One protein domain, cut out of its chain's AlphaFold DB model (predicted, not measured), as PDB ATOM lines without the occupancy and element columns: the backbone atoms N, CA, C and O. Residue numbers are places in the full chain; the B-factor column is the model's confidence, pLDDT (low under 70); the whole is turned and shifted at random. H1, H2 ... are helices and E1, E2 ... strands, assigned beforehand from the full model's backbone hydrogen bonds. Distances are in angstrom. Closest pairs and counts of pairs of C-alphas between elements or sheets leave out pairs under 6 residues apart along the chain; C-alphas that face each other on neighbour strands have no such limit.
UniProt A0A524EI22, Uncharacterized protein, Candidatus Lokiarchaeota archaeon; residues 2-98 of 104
ATOM      1  N   ASP A   2      38.376  16.944  28.091       82.38
ATOM      2  CA  ASP A   2      38.856  15.689  28.705       82.38
ATOM      3  C   ASP A   2      37.827  14.543  28.606       82.38
ATOM      4  O   ASP A   2      38.152  13.410  28.272       82.38
ATOM      5  N   VAL A   3      36.542  14.875  28.762       88.19
ATOM      6  CA  VAL A   3      35.430  13.921  28.656       88.19
ATOM      7  C   VAL A   3      35.390  13.168  27.318       88.19
ATOM      8  O   VAL A   3      35.219  11.957  27.325       88.19
ATOM      9  N   VAL A   4      35.580  13.842  26.175       88.12
ATOM     10  CA  VAL A   4      35.519  13.168  24.861       88.12
ATOM     11  C   VAL A   4      36.700  12.227  24.687       88.12
ATOM     12  O   VAL A   4      36.506  11.091  24.282       88.12
ATOM     13  N   ILE A   5      37.903  12.671  25.065       89.94
ATOM     14  CA  ILE A   5      39.125  11.863  24.969       89.94
ATOM     15  C   ILE A   5      39.001  10.606  25.839       89.94
ATOM     16  O   ILE A   5      39.264   9.494  25.378       89.94
ATOM     17  N   ARG A   6      38.545  10.760  27.087       92.12
ATOM     18  CA  ARG A   6      38.295   9.631  27.996       92.12
ATOM     19  C   ARG A   6      37.227   8.690  27.462       92.12
ATOM     20  O   ARG A   6      37.355   7.479  27.616       92.12
ATOM     21  N   TRP A   7      36.200   9.237  26.818       92.19
ATOM     22  CA  TRP A   7      35.132   8.446  26.226       92.19
ATOM     23  C   TRP A   7      35.608   7.637  25.024       92.19
ATOM     24  O   TRP A   7      35.385   6.428  24.987       92.19
ATOM     25  N   THR A   8      36.345   8.260  24.102       90.50
ATOM     26  CA  THR A   8      36.970   7.570  22.963       90.50
ATOM     27  C   THR A   8      37.980   6.514  23.407       90.50
ATOM     28  O   THR A   8      38.129   5.498  22.741       90.50
ATOM     29  N   ALA A   9      38.635   6.719  24.555       92.75
ATOM     30  CA  ALA A   9      39.568   5.765  25.149       92.75
ATOM     31  C   ALA A   9      38.888   4.643  25.964       92.75
ATOM     32  O   ALA A   9      39.587   3.811  26.536       92.75
ATOM     33  N   GLY A  10      37.551   4.618  26.054       93.56
ATOM     34  CA  GLY A  10      36.817   3.577  26.784       93.56
ATOM     35  C   GLY A  10      36.970   3.646  28.307       93.56
ATOM     36  O   GLY A  10      36.840   2.637  28.988       93.56
ATOM     37  N   LEU A  11      37.263   4.825  28.866       95.38
ATOM     38  CA  LEU A  11      37.526   4.991  30.303       95.38
ATOM     39  C   LEU A  11      36.259   5.175  31.158       95.38
ATOM     40  O   LEU A  11      36.367   5.403  32.364       95.38
ATOM     41  N   TYR A  12      35.069   5.101  30.557       94.06
ATOM     42  CA  TYR A  12      33.791   5.156  31.272       94.06
ATOM     43  C   TYR A  12      33.151   3.764  31.365       94.06
ATOM     44  O   TYR A  12      33.232   3.008  30.399       94.06
ATOM     45  N   PRO A  13      32.488   3.428  32.488       94.00
ATOM     46  CA  PRO A  13      31.752   2.172  32.617       94.00
ATOM     47  C   PRO A  13      30.625   2.057  31.581       94.00
ATOM     48  O   PRO A  13      29.770   2.944  31.492       94.00
ATOM     49  N   GLU A  14      30.610   0.955  30.827       92.94
ATOM     50  CA  GLU A  14      29.673   0.736  29.712       92.94
ATOM     51  C   GLU A  14      28.205   0.644  30.155       92.94
ATOM     52  O   GLU A  14      27.299   0.994  29.400       92.94
ATOM     53  N   ASP A  15      27.959   0.227  31.401       93.25
ATOM     54  CA  ASP A  15      26.629   0.161  32.017       93.25
ATOM     55  C   ASP A  15      26.027   1.548  32.288       93.25
ATOM     56  O   ASP A  15      24.812   1.685  32.434       93.25
ATOM     57  N   LYS A  16      26.870   2.584  32.345       92.31
ATOM     58  CA  LYS A  16      26.465   3.972  32.619       92.31
ATOM     59  C   LYS A  16      26.533   4.853  31.387       92.31
ATOM     60  O   LYS A  16      25.755   5.798  31.272       92.31
ATOM     61  N   TRP A  17      27.477   4.571  30.495       92.44
ATOM     62  CA  TRP A  17      27.696   5.338  29.281       92.44
ATOM     63  C   TRP A  17      28.014   4.378  28.133       92.44
ATOM     64  O   TRP A  17      29.029   3.687  28.216       92.44
ATOM     65  N   PRO A  18      27.208   4.331  27.050       93.25
ATOM     66  CA  PRO A  18      27.562   3.533  25.878       93.25
ATOM     67  C   PRO A  18      28.970   3.874  25.391       93.25
ATOM     68  O   PRO A  18      29.369   5.038  25.434       93.25
ATOM     69  N   THR A  19      29.709   2.883  24.893       94.44
ATOM     70  CA  THR A  19      31.031   3.125  24.303       94.44
ATOM     71  C   THR A  19      30.934   4.110  23.140       94.44
ATOM     72  O   THR A  19      29.899   4.221  22.476       94.44
ATOM     73  N   PHE A  20      32.026   4.832  22.885       93.94
ATOM     74  CA  PHE A  20      32.113   5.773  21.771       93.94
ATOM     75  C   PHE A  20      31.718   5.122  20.435       93.94
ATOM     76  O   PHE A  20      30.876   5.648  19.709       93.94
ATOM     77  N   ASP A  21      32.285   3.947  20.148       92.69
ATOM     78  CA  ASP A  21      32.008   3.189  18.926       92.69
ATOM     79  C   ASP A  21      30.532   2.764  18.848       92.69
ATOM     80  O   ASP A  21      29.882   2.985  17.827       92.69
ATOM     81  N   SER A  22      29.960   2.263  19.952       94.31
ATOM     82  CA  SER A  22      28.536   1.914  20.009       94.31
ATOM     83  C   SER A  22      27.646   3.120  19.717       94.31
ATOM     84  O   SER A  22      26.676   3.007  18.968       94.31
ATOM     85  N   TYR A  23      27.976   4.288  20.269       94.50
ATOM     86  CA  TYR A  23      27.227   5.513  20.016       94.50
ATOM     87  C   TYR A  23      27.296   5.937  18.541       94.50
ATOM     88  O   TYR A  23      26.252   6.158  17.926       94.50
ATOM     89  N   ALA A  24      28.500   6.005  17.961       94.69
ATOM     90  CA  ALA A  24      28.698   6.430  16.575       94.69
ATOM     91  C   ALA A  24      27.978   5.509  15.574       94.69
ATOM     92  O   ALA A  24      27.352   6.005  14.631       94.69
ATOM     93  N   ARG A  25      28.008   4.189  15.806       94.62
ATOM     94  CA  ARG A  25      27.293   3.197  14.986       94.62
ATOM     95  C   ARG A  25      25.786   3.319  15.117       94.62
ATOM     96  O   ARG A  25      25.101   3.460  14.115       94.62
ATOM     97  N   ARG A  26      25.270   3.350  16.348       94.81
ATOM     98  CA  ARG A  26      23.822   3.445  16.594       94.81
ATOM     99  C   ARG A  26      23.220   4.725  16.020       94.81
ATOM    100  O   ARG A  26      22.073   4.707  15.583       94.81
ATOM    101  N   ALA A  27      23.973   5.826  16.023       94.75
ATOM    102  CA  ALA A  27      23.553   7.067  15.381       94.75
ATOM    103  C   ALA A  27      23.447   6.908  13.854       94.75
ATOM    104  O   ALA A  27      22.450   7.333  13.273       94.75
ATOM    105  N   ALA A  28      24.432   6.265  13.218       93.75
ATOM    106  CA  ALA A  28      24.389   5.969  11.787       93.75
ATOM    107  C   ALA A  28      23.231   5.020  11.438       93.75
ATOM    108  O   ALA A  28      22.460   5.312  10.528       93.75
ATOM    109  N   ASP A  29      23.040   3.950  12.215       93.38
ATOM    110  CA  ASP A  29      21.943   2.995  12.029       93.38
ATOM    111  C   ASP A  29      20.575   3.681  12.103       93.38
ATOM    112  O   ASP A  29      19.721   3.453  11.250       93.38
ATOM    113  N   ALA A  30      20.368   4.556  13.092       92.31
ATOM    114  CA  ALA A  30      19.119   5.299  13.237       92.31
ATOM    115  C   ALA A  30      18.843   6.214  12.032       92.31
ATOM    116  O   ALA A  30      17.705   6.296  11.565       92.31
ATOM    117  N   ILE A  31      19.879   6.879  11.512       90.75
ATOM    118  CA  ILE A  31      19.779   7.751  10.335       90.75
ATOM    119  C   ILE A  31      19.496   6.938   9.069       90.75
ATOM    120  O   ILE A  31      18.628   7.323   8.289       90.75
ATOM    121  N   TRP A  32      20.155   5.794   8.882       88.44
ATOM    122  CA  TRP A  32      19.908   4.904   7.746       88.44
ATOM    123  C   TRP A  32      18.543   4.253   7.786       88.44
ATOM    124  O   TRP A  32      17.842   4.302   6.786       88.44
ATOM    125  N   SER A  33      18.100   3.741   8.933       89.62
ATOM    126  CA  SER A  33      16.734   3.226   9.057       89.62
ATOM    127  C   SER A  33      15.685   4.301   8.776       89.62
ATOM    128  O   SER A  33      14.653   4.005   8.177       89.62
ATOM    129  N   TYR A  34      15.941   5.556   9.165       88.69
ATOM    130  CA  TYR A  34      15.077   6.662   8.769       88.69
ATOM    131  C   TYR A  34      15.111   6.866   7.252       88.69
ATOM    132  O   TYR A  34      14.057   6.860   6.631       88.69
ATOM    133  N   LEU A  35      16.287   6.992   6.638       87.44
ATOM    134  CA  LEU A  35      16.417   7.292   5.209       87.44
ATOM    135  C   LEU A  35      15.927   6.167   4.285       87.44
ATOM    136  O   LEU A  35      15.296   6.469   3.279       87.44
ATOM    137  N   GLU A  36      16.114   4.898   4.656       87.00
ATOM    138  CA  GLU A  36      15.559   3.723   3.960       87.00
ATOM    139  C   GLU A  36      14.020   3.768   3.879       87.00
ATOM    140  O   GLU A  36      13.425   3.173   2.982       87.00
ATOM    141  N   SER A  37      13.362   4.468   4.810       84.88
ATOM    142  CA  SER A  37      11.900   4.610   4.846       84.88
ATOM    143  C   SER A  37      11.354   5.785   4.024       84.88
ATOM    144  O   SER A  37      10.136   5.963   3.966       84.88
ATOM    145  N   GLN A  38      12.222   6.607   3.427       84.12
ATOM    146  CA  GLN A  38      11.842   7.818   2.693       84.12
ATOM    147  C   GLN A  38      11.965   7.620   1.172       84.12
ATOM    148  O   GLN A  38      12.706   6.763   0.697       84.12
ATOM    149  N   GLU A  39      11.236   8.419   0.388       77.12
ATOM    150  CA  GLU A  39      11.364   8.432  -1.078       77.12
ATOM    151  C   GLU A  39      12.704   9.053  -1.540       77.12
ATOM    152  O   GLU A  39      13.337   9.829  -0.819       77.12
ATOM    153  N   ASN A  40      13.140   8.720  -2.763       70.06
ATOM    154  CA  ASN A  40      14.415   9.176  -3.341       70.06
ATOM    155  C   ASN A  40      14.521  10.718  -3.430       70.06
ATOM    156  O   ASN A  40      13.542  11.395  -3.733       70.06
ATOM    157  N   ASN A  41      15.747  11.252  -3.285       62.69
ATOM    158  CA  ASN A  41      16.122  12.685  -3.317       62.69
ATOM    159  C   ASN A  41      15.748  13.519  -2.076       62.69
ATOM    160  O   ASN A  41      15.312  14.667  -2.189       62.69
ATOM    161  N   LEU A  42      15.974  12.975  -0.881       75.94
ATOM    162  CA  LEU A  42      15.755  13.691   0.373       75.94
ATOM    163  C   LEU A  42      17.012  14.451   0.837       75.94
ATOM    164  O   LEU A  42      18.090  13.876   0.970       75.94
ATOM    165  N   MET A  43      16.851  15.732   1.176       87.81
ATOM    166  CA  MET A  43      17.761  16.422   2.094       87.81
ATOM    167  C   MET A  43      17.245  16.211   3.520       87.81
ATOM    168  O   MET A  43      16.204  16.755   3.882       87.81
ATOM    169  N   ALA A  44      17.962  15.427   4.326       90.19
ATOM    170  CA  ALA A  44      17.628  15.220   5.732       90.19
ATOM    171  C   ALA A  44      18.497  16.084   6.647       90.19
ATOM    172  O   ALA A  44      19.711  16.175   6.469       90.19
ATOM    173  N   ILE A  45      17.863  16.686   7.654       93.00
ATOM    174  CA  ILE A  45      18.531  17.478   8.687       93.00
ATOM    175  C   ILE A  45      18.288  16.796  10.028       93.00
ATOM    176  O   ILE A  45      17.147  16.661  10.469       93.00
ATOM    177  N   PHE A  46      19.373  16.402  10.690       94.25
ATOM    178  CA  PHE A  46      19.346  15.822  12.028       94.25
ATOM    179  C   PHE A  46      19.962  16.811  13.012       94.25
ATOM    180  O   PHE A  46      21.052  17.330  12.779       94.25
ATOM    181  N   ILE A  47      19.257  17.078  14.112       94.19
ATOM    182  CA  ILE A  47      19.679  18.044  15.130       94.19
ATOM    183  C   ILE A  47      20.209  17.281  16.339       94.19
ATOM    184  O   ILE A  47      19.579  16.341  16.824       94.19
ATOM    185  N   THR A  48      21.370  17.697  16.837       93.56
ATOM    186  CA  THR A  48      22.004  17.124  18.025       93.56
ATOM    187  C   THR A  48      22.758  18.203  18.804       93.56
ATOM    188  O   THR A  48      22.713  19.379  18.449       93.56
ATOM    189  N   HIS A  49      23.424  17.811  19.886       91.19
ATOM    190  CA  HIS A  49      24.213  18.709  20.726       91.19
ATOM    191  C   HIS A  49      25.676  18.763  20.287       91.19
ATOM    192  O   HIS A  49      26.205  17.803  19.733       91.19
ATOM    193  N   ASP A  50      26.358  19.849  20.630       89.12
ATOM    194  CA  ASP A  50      27.731  20.163  20.224       89.12
ATOM    195  C   ASP A  50      28.699  18.997  20.482       89.12
ATOM    196  O   ASP A  50      29.491  18.615  19.619       89.12
ATOM    197  N   LEU A  51      28.583  18.374  21.662       89.00
ATOM    198  CA  LEU A  51      29.373  17.207  22.054       89.00
ATOM    199  C   LEU A  51      29.182  16.035  21.086       89.00
ATOM    200  O   LEU A  51      30.153  15.390  20.695       89.00
ATOM    201  N   HIS A  52      27.935  15.761  20.708       90.56
ATOM    202  CA  HIS A  52      27.603  14.699  19.771       90.56
ATOM    203  C   HIS A  52      28.139  15.034  18.383       90.56
ATOM    204  O   HIS A  52      28.772  14.185  17.774       90.56
ATOM    205  N   SER A  53      27.987  16.273  17.912       92.06
ATOM    206  CA  SER A  53      28.535  16.695  16.619       92.06
ATOM    207  C   SER A  53      30.053  16.491  16.543       92.06
ATOM    208  O   SER A  53      30.541  15.945  15.559       92.06
ATOM    209  N   ILE A  54      30.808  16.840  17.592       90.44
ATOM    210  CA  ILE A  54      32.264  16.593  17.663       90.44
ATOM    211  C   ILE A  54      32.580  15.095  17.560       90.44
ATOM    212  O   ILE A  54      33.466  14.679  16.815       90.44
ATOM    213  N   VAL A  55      31.842  14.284  18.310       91.19
ATOM    214  CA  VAL A  55      32.036  12.833  18.404       91.19
ATOM    215  C   VAL A  55      31.682  12.136  17.093       91.19
ATOM    216  O   VAL A  55      32.427  11.261  16.661       91.19
ATOM    217  N   LEU A  56      30.601  12.546  16.429       94.19
ATOM    218  CA  LEU A  56      30.204  12.018  15.126       94.19
ATOM    219  C   LEU A  56      31.208  12.414  14.039       94.19
ATOM    220  O   LEU A  56      31.579  11.564  13.242       94.19
ATOM    221  N   ARG A  57      31.743  13.643  14.048       93.94
ATOM    222  CA  ARG A  57      32.819  14.047  13.119       93.94
ATOM    223  C   ARG A  57      34.046  13.146  13.234       93.94
ATOM    224  O   ARG A  57      34.589  12.712  12.220       93.94
ATOM    225  N   TYR A  58      34.462  12.843  14.464       93.25
ATOM    226  CA  TYR A  58      35.583  11.937  14.704       93.25
ATOM    227  C   TYR A  58      35.240  10.489  14.329       93.25
ATOM    228  O   TYR A  58      36.000   9.847  13.613       93.25
ATOM    229  N   GLY A  59      34.085   9.985  14.765       93.94
ATOM    230  CA  GLY A  59      33.688   8.591  14.555       93.94
ATOM    231  C   GLY A  59      33.369   8.248  13.105       93.94
ATOM    232  O   GLY A  59      33.706   7.155  12.656       93.94
ATOM    233  N   TRP A  60      32.733   9.166  12.378       95.50
ATOM    234  CA  TRP A  60      32.273   8.947  11.007       95.50
ATOM    235  C   TRP A  60      33.294   9.363   9.955       95.50
ATOM    236  O   TRP A  60      33.348   8.745   8.905       95.50
ATOM    237  N   PHE A  61      34.103  10.395  10.192       94.81
ATOM    238  CA  PHE A  61      34.998  10.917   9.150       94.81
ATOM    239  C   PHE A  61      36.476  10.849   9.532       94.81
ATOM    240  O   PHE A  61      37.331  11.265   8.752       94.81
ATOM    241  N   GLY A  62      36.799  10.379  10.742       92.81
ATOM    242  CA  GLY A  62      38.172  10.357  11.245       92.81
ATOM    243  C   GLY A  62      38.766  11.752  11.457       92.81
ATOM    244  O   GLY A  62      39.982  11.886  11.605       92.81
ATOM    245  N   PHE A  63      37.943  12.809  11.460       92.81
ATOM    246  CA  PHE A  63      38.436  14.168  11.662       92.81
ATOM    247  C   PHE A  63      38.970  14.327  13.082       92.81
ATOM    248  O   PHE A  63      38.283  13.914  14.016       92.81
ATOM    249  N   PRO A  64      40.152  14.943  13.277       89.25
ATOM    250  CA  PRO A  64      40.719  15.130  14.604       89.25
ATOM    251  C   PRO A  64      39.702  15.735  15.569       89.25
ATOM    252  O   PRO A  64      38.894  16.577  15.168       89.25
ATOM    253  N   LEU A  65      39.778  15.329  16.839       86.56
ATOM    254  CA  LEU A  65      39.027  15.959  17.920       86.56
ATOM    255  C   LEU A  65      39.460  17.421  18.032       86.56
ATOM    256  O   LEU A  65      40.418  17.767  18.719       86.56
ATOM    257  N   ASP A  66      38.767  18.261  17.281       76.25
ATOM    258  CA  ASP A  66      38.966  19.689  17.248       76.25
ATOM    259  C   ASP A  66      38.030  20.322  18.262       76.25
ATOM    260  O   ASP A  66      36.817  20.106  18.245       76.25
ATOM    261  N   PHE A  67      38.630  21.064  19.179       71.56
ATOM    262  CA  PHE A  67      37.932  21.681  20.289       71.56
ATOM    263  C   PHE A  67      37.685  23.167  20.074       71.56
ATOM    264  O   PHE A  67      37.175  23.832  20.978       71.56
ATOM    265  N   ARG A  68      37.999  23.683  18.877       70.75
ATOM    266  CA  ARG A  68      37.241  24.807  18.336       70.75
ATOM    267  C   ARG A  68      35.782  24.363  18.409       70.75
ATOM    268  O   ARG A  68      35.429  23.347  17.821       70.75
ATOM    269  N   GLY A  69      34.991  25.006  19.265       66.31
ATOM    270  CA  GLY A  69      33.612  24.592  19.509       66.31
ATOM    271  C   GLY A  69      32.836  24.444  18.198       66.31
ATOM    272  O   GLY A  69      33.215  24.987  17.158       66.31
ATOM    273  N   ILE A  70      31.747  23.685  18.235       81.19
ATOM    274  CA  ILE A  70      30.737  23.819  17.187       81.19
ATOM    275  C   ILE A  70      30.135  25.215  17.390       81.19
ATOM    276  O   ILE A  70      29.689  25.525  18.495       81.19
ATOM    277  N   ASP A  71      30.184  26.073  16.370       85.25
ATOM    278  CA  ASP A  71      29.552  27.393  16.441       85.25
ATOM    279  C   ASP A  71      28.040  27.257  16.681       85.25
ATOM    280  O   ASP A  71      27.451  26.193  16.487       85.25
ATOM    281  N   TYR A  72      27.374  28.338  17.085       86.94
ATOM    282  CA  TYR A  72      25.916  28.328  17.210       86.94
ATOM    283  C   TYR A  72      25.260  27.928  15.878       86.94
ATOM    284  O   TYR A  72      25.520  28.553  14.851       86.94
ATOM    285  N   LEU A  73      24.413  26.888  15.905       86.12
ATOM    286  CA  LEU A  73      23.820  26.243  14.716       86.12
ATOM    287  C   LEU A  73      24.847  25.638  13.741       86.12
ATOM    288  O   LEU A  73      24.529  25.359  12.586       86.12
ATOM    289  N   GLY A  74      26.073  25.422  14.208       88.88
ATOM    290  CA  GLY A  74      27.122  24.747  13.470       88.88
ATOM    291  C   GLY A  74      26.880  23.244  13.368       88.88
ATOM    292  O   GLY A  74      26.158  22.626  14.152       88.88
ATOM    293  N   GLY A  75      27.536  22.638  12.390       91.88
ATOM    294  CA  GLY A  75      27.453  21.215  12.124       91.88
ATOM    295  C   GLY A  75      28.297  20.853  10.915       91.88
ATOM    296  O   GLY A  75      29.193  21.596  10.516       91.88
ATOM    297  N   PHE A  76      27.987  19.708  10.331       94.50
ATOM    298  CA  PHE A  76      28.579  19.246   9.088       94.50
ATOM    299  C   PHE A  76      27.466  18.757   8.166       94.50
ATOM    300  O   PHE A  76      26.391  18.364   8.621       94.50
ATOM    301  N   ALA A  77      27.735  18.763   6.868       95.44
ATOM    302  CA  ALA A  77      26.875  18.143   5.871       95.44
ATOM    303  C   ALA A  77      27.705  17.158   5.058       95.44
ATOM    304  O   ALA A  77      28.909  17.344   4.905       95.44
ATOM    305  N   PHE A  78      27.083  16.116   4.525       95.06
ATOM    306  CA  PHE A  78      27.785  15.189   3.653       95.06
ATOM    307  C   PHE A  78      26.860  14.597   2.599       95.06
ATOM    308  O   PHE A  78      25.637  14.614   2.735       95.06
ATOM    309  N   THR A  79      27.459  14.081   1.535       93.19
ATOM    310  CA  THR A  79      26.773  13.322   0.492       93.19
ATOM    311  C   THR A  79      27.673  12.198  -0.007       93.19
ATOM    312  O   THR A  79      28.902  12.297   0.085       93.19
ATOM    313  N   PHE A  80      27.069  11.134  -0.527       90.50
ATOM    314  CA  PHE A  80      27.800  10.054  -1.177       90.50
ATOM    315  C   PHE A  80      28.299  10.501  -2.551       90.50
ATOM    316  O   PHE A  80      27.579  11.139  -3.320       90.50
ATOM    317  N   LYS A  81      29.543  10.146  -2.857       90.38
ATOM    318  CA  LYS A  81      30.181  10.342  -4.154       90.38
ATOM    319  C   LYS A  81      30.924   9.062  -4.517       90.38
ATOM    320  O   LYS A  81      32.043   8.847  -4.046       90.38
ATOM    321  N   ASP A  82      30.291   8.242  -5.349       87.31
ATOM    322  CA  ASP A  82      30.782   6.920  -5.742       87.31
ATOM    323  C   ASP A  82      31.160   6.086  -4.497       87.31
ATOM    324  O   ASP A  82      30.299   5.788  -3.674       87.31
ATOM    325  N   GLU A  83      32.445   5.775  -4.311       90.00
ATOM    326  CA  GLU A  83      32.980   4.979  -3.193       90.00
ATOM    327  C   GLU A  83      33.444   5.833  -1.993       90.00
ATOM    328  O   GLU A  83      34.189   5.375  -1.127       90.00
ATOM    329  N   SER A  84      33.040   7.104  -1.937       94.62
ATOM    330  CA  SER A  84      33.501   8.073  -0.938       94.62
ATOM    331  C   SER A  84      32.380   8.977  -0.425       94.62
ATOM    332  O   SER A  84      31.274   9.014  -0.966       94.62
ATOM    333  N   LEU A  85      32.677   9.746   0.617       95.38
ATOM    334  CA  LEU A  85      31.832  10.823   1.114       95.38
ATOM    335  C   LEU A  85      32.467  12.172   0.788       95.38
ATOM    336  O   LEU A  85      33.657  12.387   1.019       95.38
ATOM    337  N   SER A  86      31.653  13.108   0.308       96.94
ATOM    338  CA  SER A  86      31.999  14.527   0.246       96.94
ATOM    339  C   SER A  86      31.402  15.220   1.464       96.94
ATOM    340  O   SER A  86      30.180  15.297   1.576       96.94
ATOM    341  N   VAL A  87      32.245  15.713   2.371       97.06
ATOM    342  CA  VAL A  87      31.858  16.276   3.672       97.06
ATOM    343  C   VAL A  87      32.186  17.766   3.713       97.06
ATOM    344  O   VAL A  87      33.339  18.149   3.537       97.06
ATOM    345  N   LEU A  88      31.182  18.602   3.967       95.56
ATOM    346  CA  LEU A  88      31.330  20.017   4.293       95.56
ATOM    347  C   LEU A  88      31.487  20.166   5.813       95.56
ATOM    348  O   LEU A  88      30.557  19.873   6.565       95.56
ATOM    349  N   ASP A  89      32.652  20.636   6.250       92.69
ATOM    350  CA  ASP A  89      33.042  20.768   7.656       92.69
ATOM    351  C   ASP A  89      33.822  22.073   7.863       92.69
ATOM    352  O   ASP A  89      34.856  22.279   7.233       92.69
ATOM    353  N   TYR A  90      33.336  22.967   8.732       90.00
ATOM    354  CA  TYR A  90      33.931  24.297   8.978       90.00
ATOM    355  C   TYR A  90      34.196  25.142   7.714       90.00
ATOM    356  O   TYR A  90      35.161  25.897   7.648       90.00
ATOM    357  N   GLY A  91      33.324  25.035   6.709       89.25
ATOM    358  CA  GLY A  91      33.450  25.772   5.445       89.25
ATOM    359  C   GLY A  91      34.376  25.117   4.415       89.25
ATOM    360  O   GLY A  91      34.401  25.565   3.271       89.25
ATOM    361  N   ASP A  92      35.056  24.029   4.780       92.06
ATOM    362  CA  ASP A  92      35.900  23.252   3.879       92.06
ATOM    363  C   ASP A  92      35.172  22.000   3.386       92.06
ATOM    364  O   ASP A  92      34.483  21.320   4.150       92.06
ATOM    365  N   VAL A  93      35.367  21.655   2.112       96.19
ATOM    366  CA  VAL A  93      34.900  20.382   1.549       96.19
ATOM    367  C   VAL A  93      36.048  19.379   1.562       96.19
ATOM    368  O   VAL A  93      37.107  19.621   0.984       96.19
ATOM    369  N   LYS A  94      35.827  18.238   2.212       95.38
ATOM    370  CA  LYS A  94      36.787  17.140   2.358       95.38
ATOM    371  C   LYS A  94      36.199  15.872   1.752       95.38
ATOM    372  O   LYS A  94      35.006  15.614   1.889       95.38
ATOM    373  N   THR A  95      37.037  15.064   1.115       96.44
ATOM    374  CA  THR A  95      36.658  13.715   0.686       96.44
ATOM    375  C   THR A  95      37.190  12.709   1.691       96.44
ATOM    376  O   THR A  95      38.368  12.767   2.043       96.44
ATOM    377  N   VAL A  96      36.327  11.814   2.163       96.00
ATOM    378  CA  VAL A  96      36.682  10.753   3.114       96.00
ATOM    379  C   VAL A  96      36.121   9.412   2.660       96.00
ATOM    380  O   VAL A  96      35.172   9.358   1.879       96.00
ATOM    381  N   GLU A  97      36.720   8.327   3.142       94.69
ATOM    382  CA  GLU A  97      36.205   6.974   2.925       94.69
ATOM    383  C   GLU A  97      34.858   6.785   3.636       94.69
ATOM    384  O   GLU A  97      34.594   7.392   4.677       94.69
ATOM    385  N   ILE A  98      34.003   5.930   3.075       93.44
ATOM    386  CA  ILE A  98      32.754   5.531   3.727       93.44
ATOM    387  C   ILE A  98      33.108   4.631   4.924       93.44
ATOM    388  O   ILE A  98      33.813   3.635   4.736       93.44
TER     389      ILE A  98
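AT A GLANCE: This is residues 2 to 98 of the 104 residues of an uncharacterized protein of Candidatus Lokiarchaeota archaeon (UniProt A0A524EI22). A small, twisted three-stranded sheet has the helix H3 packed on one face, set beside its strands, while the long helix H2 starts at H3 and runs off about perpendicular to it. The short helix H1 lies at the start of H2, and at the other end of H2 residues 36 to 42, of which 36 belongs to H2, stick out. The printed part has 97 residues with three named helices, then three named strands; the class is mixed and the sheet, in the order E1, E2, E3, is antiparallel. The whole is compact, with a radius of gyration of the C-alphas of 14.2 A and spans of 40 by 29 by 27 A.

HOW THE PARTS SIT: E1, residues 76 to 81, E2, residues 84 to 89, and E3, residues 92 to 97, form a meander, each strand the antiparallel neighbour of the one before. In the hairpin E1 and E2, N 79 and O 86 are within hydrogen-bond range at 3.0 A; in the hairpin E2 and E3, N 87 and O 94 are within hydrogen-bond range at 2.8 A. H3, residues 50 to 61, is on the sheet in two layers, helix on one face, at a height of 9.0 A, only just over none of the strands; C-alphas Phe 61 and Val 96 are its closest to E3, 6.3 A. H2, residues 20 to 36, touches H3 with residues 20 to 24 alone, about perpendicular at 83 degrees, closest at C-alphas Ala 24 and Gly 59, 5.8 A. H1, residues 2 to 8, only just touches H2, with 3 pairs of C-alphas within 8 A, the closest being Thr 8 and Phe 20, 5.3 A. In H1, H2 and H3 every O i to N i+4 pair is within hydrogen-bond range.

IN THESE COORDINATES: H1 begins at C-alpha 2, (38.856, 15.689, 28.705). H2 is 24.4 A long, H3 16.2 A and E3 16.3 A, ending at C-alpha 97, (36.205, 6.974, 2.925).

THE WHOLE: C-alphas Asp 2 and Glu 39 are the farthest apart, 41.2 A. The printed part has no cut. The links H1 to H2, H2 to H3 and H3 to E1 are long. Residues 41 and 69 have pLDDT under 70.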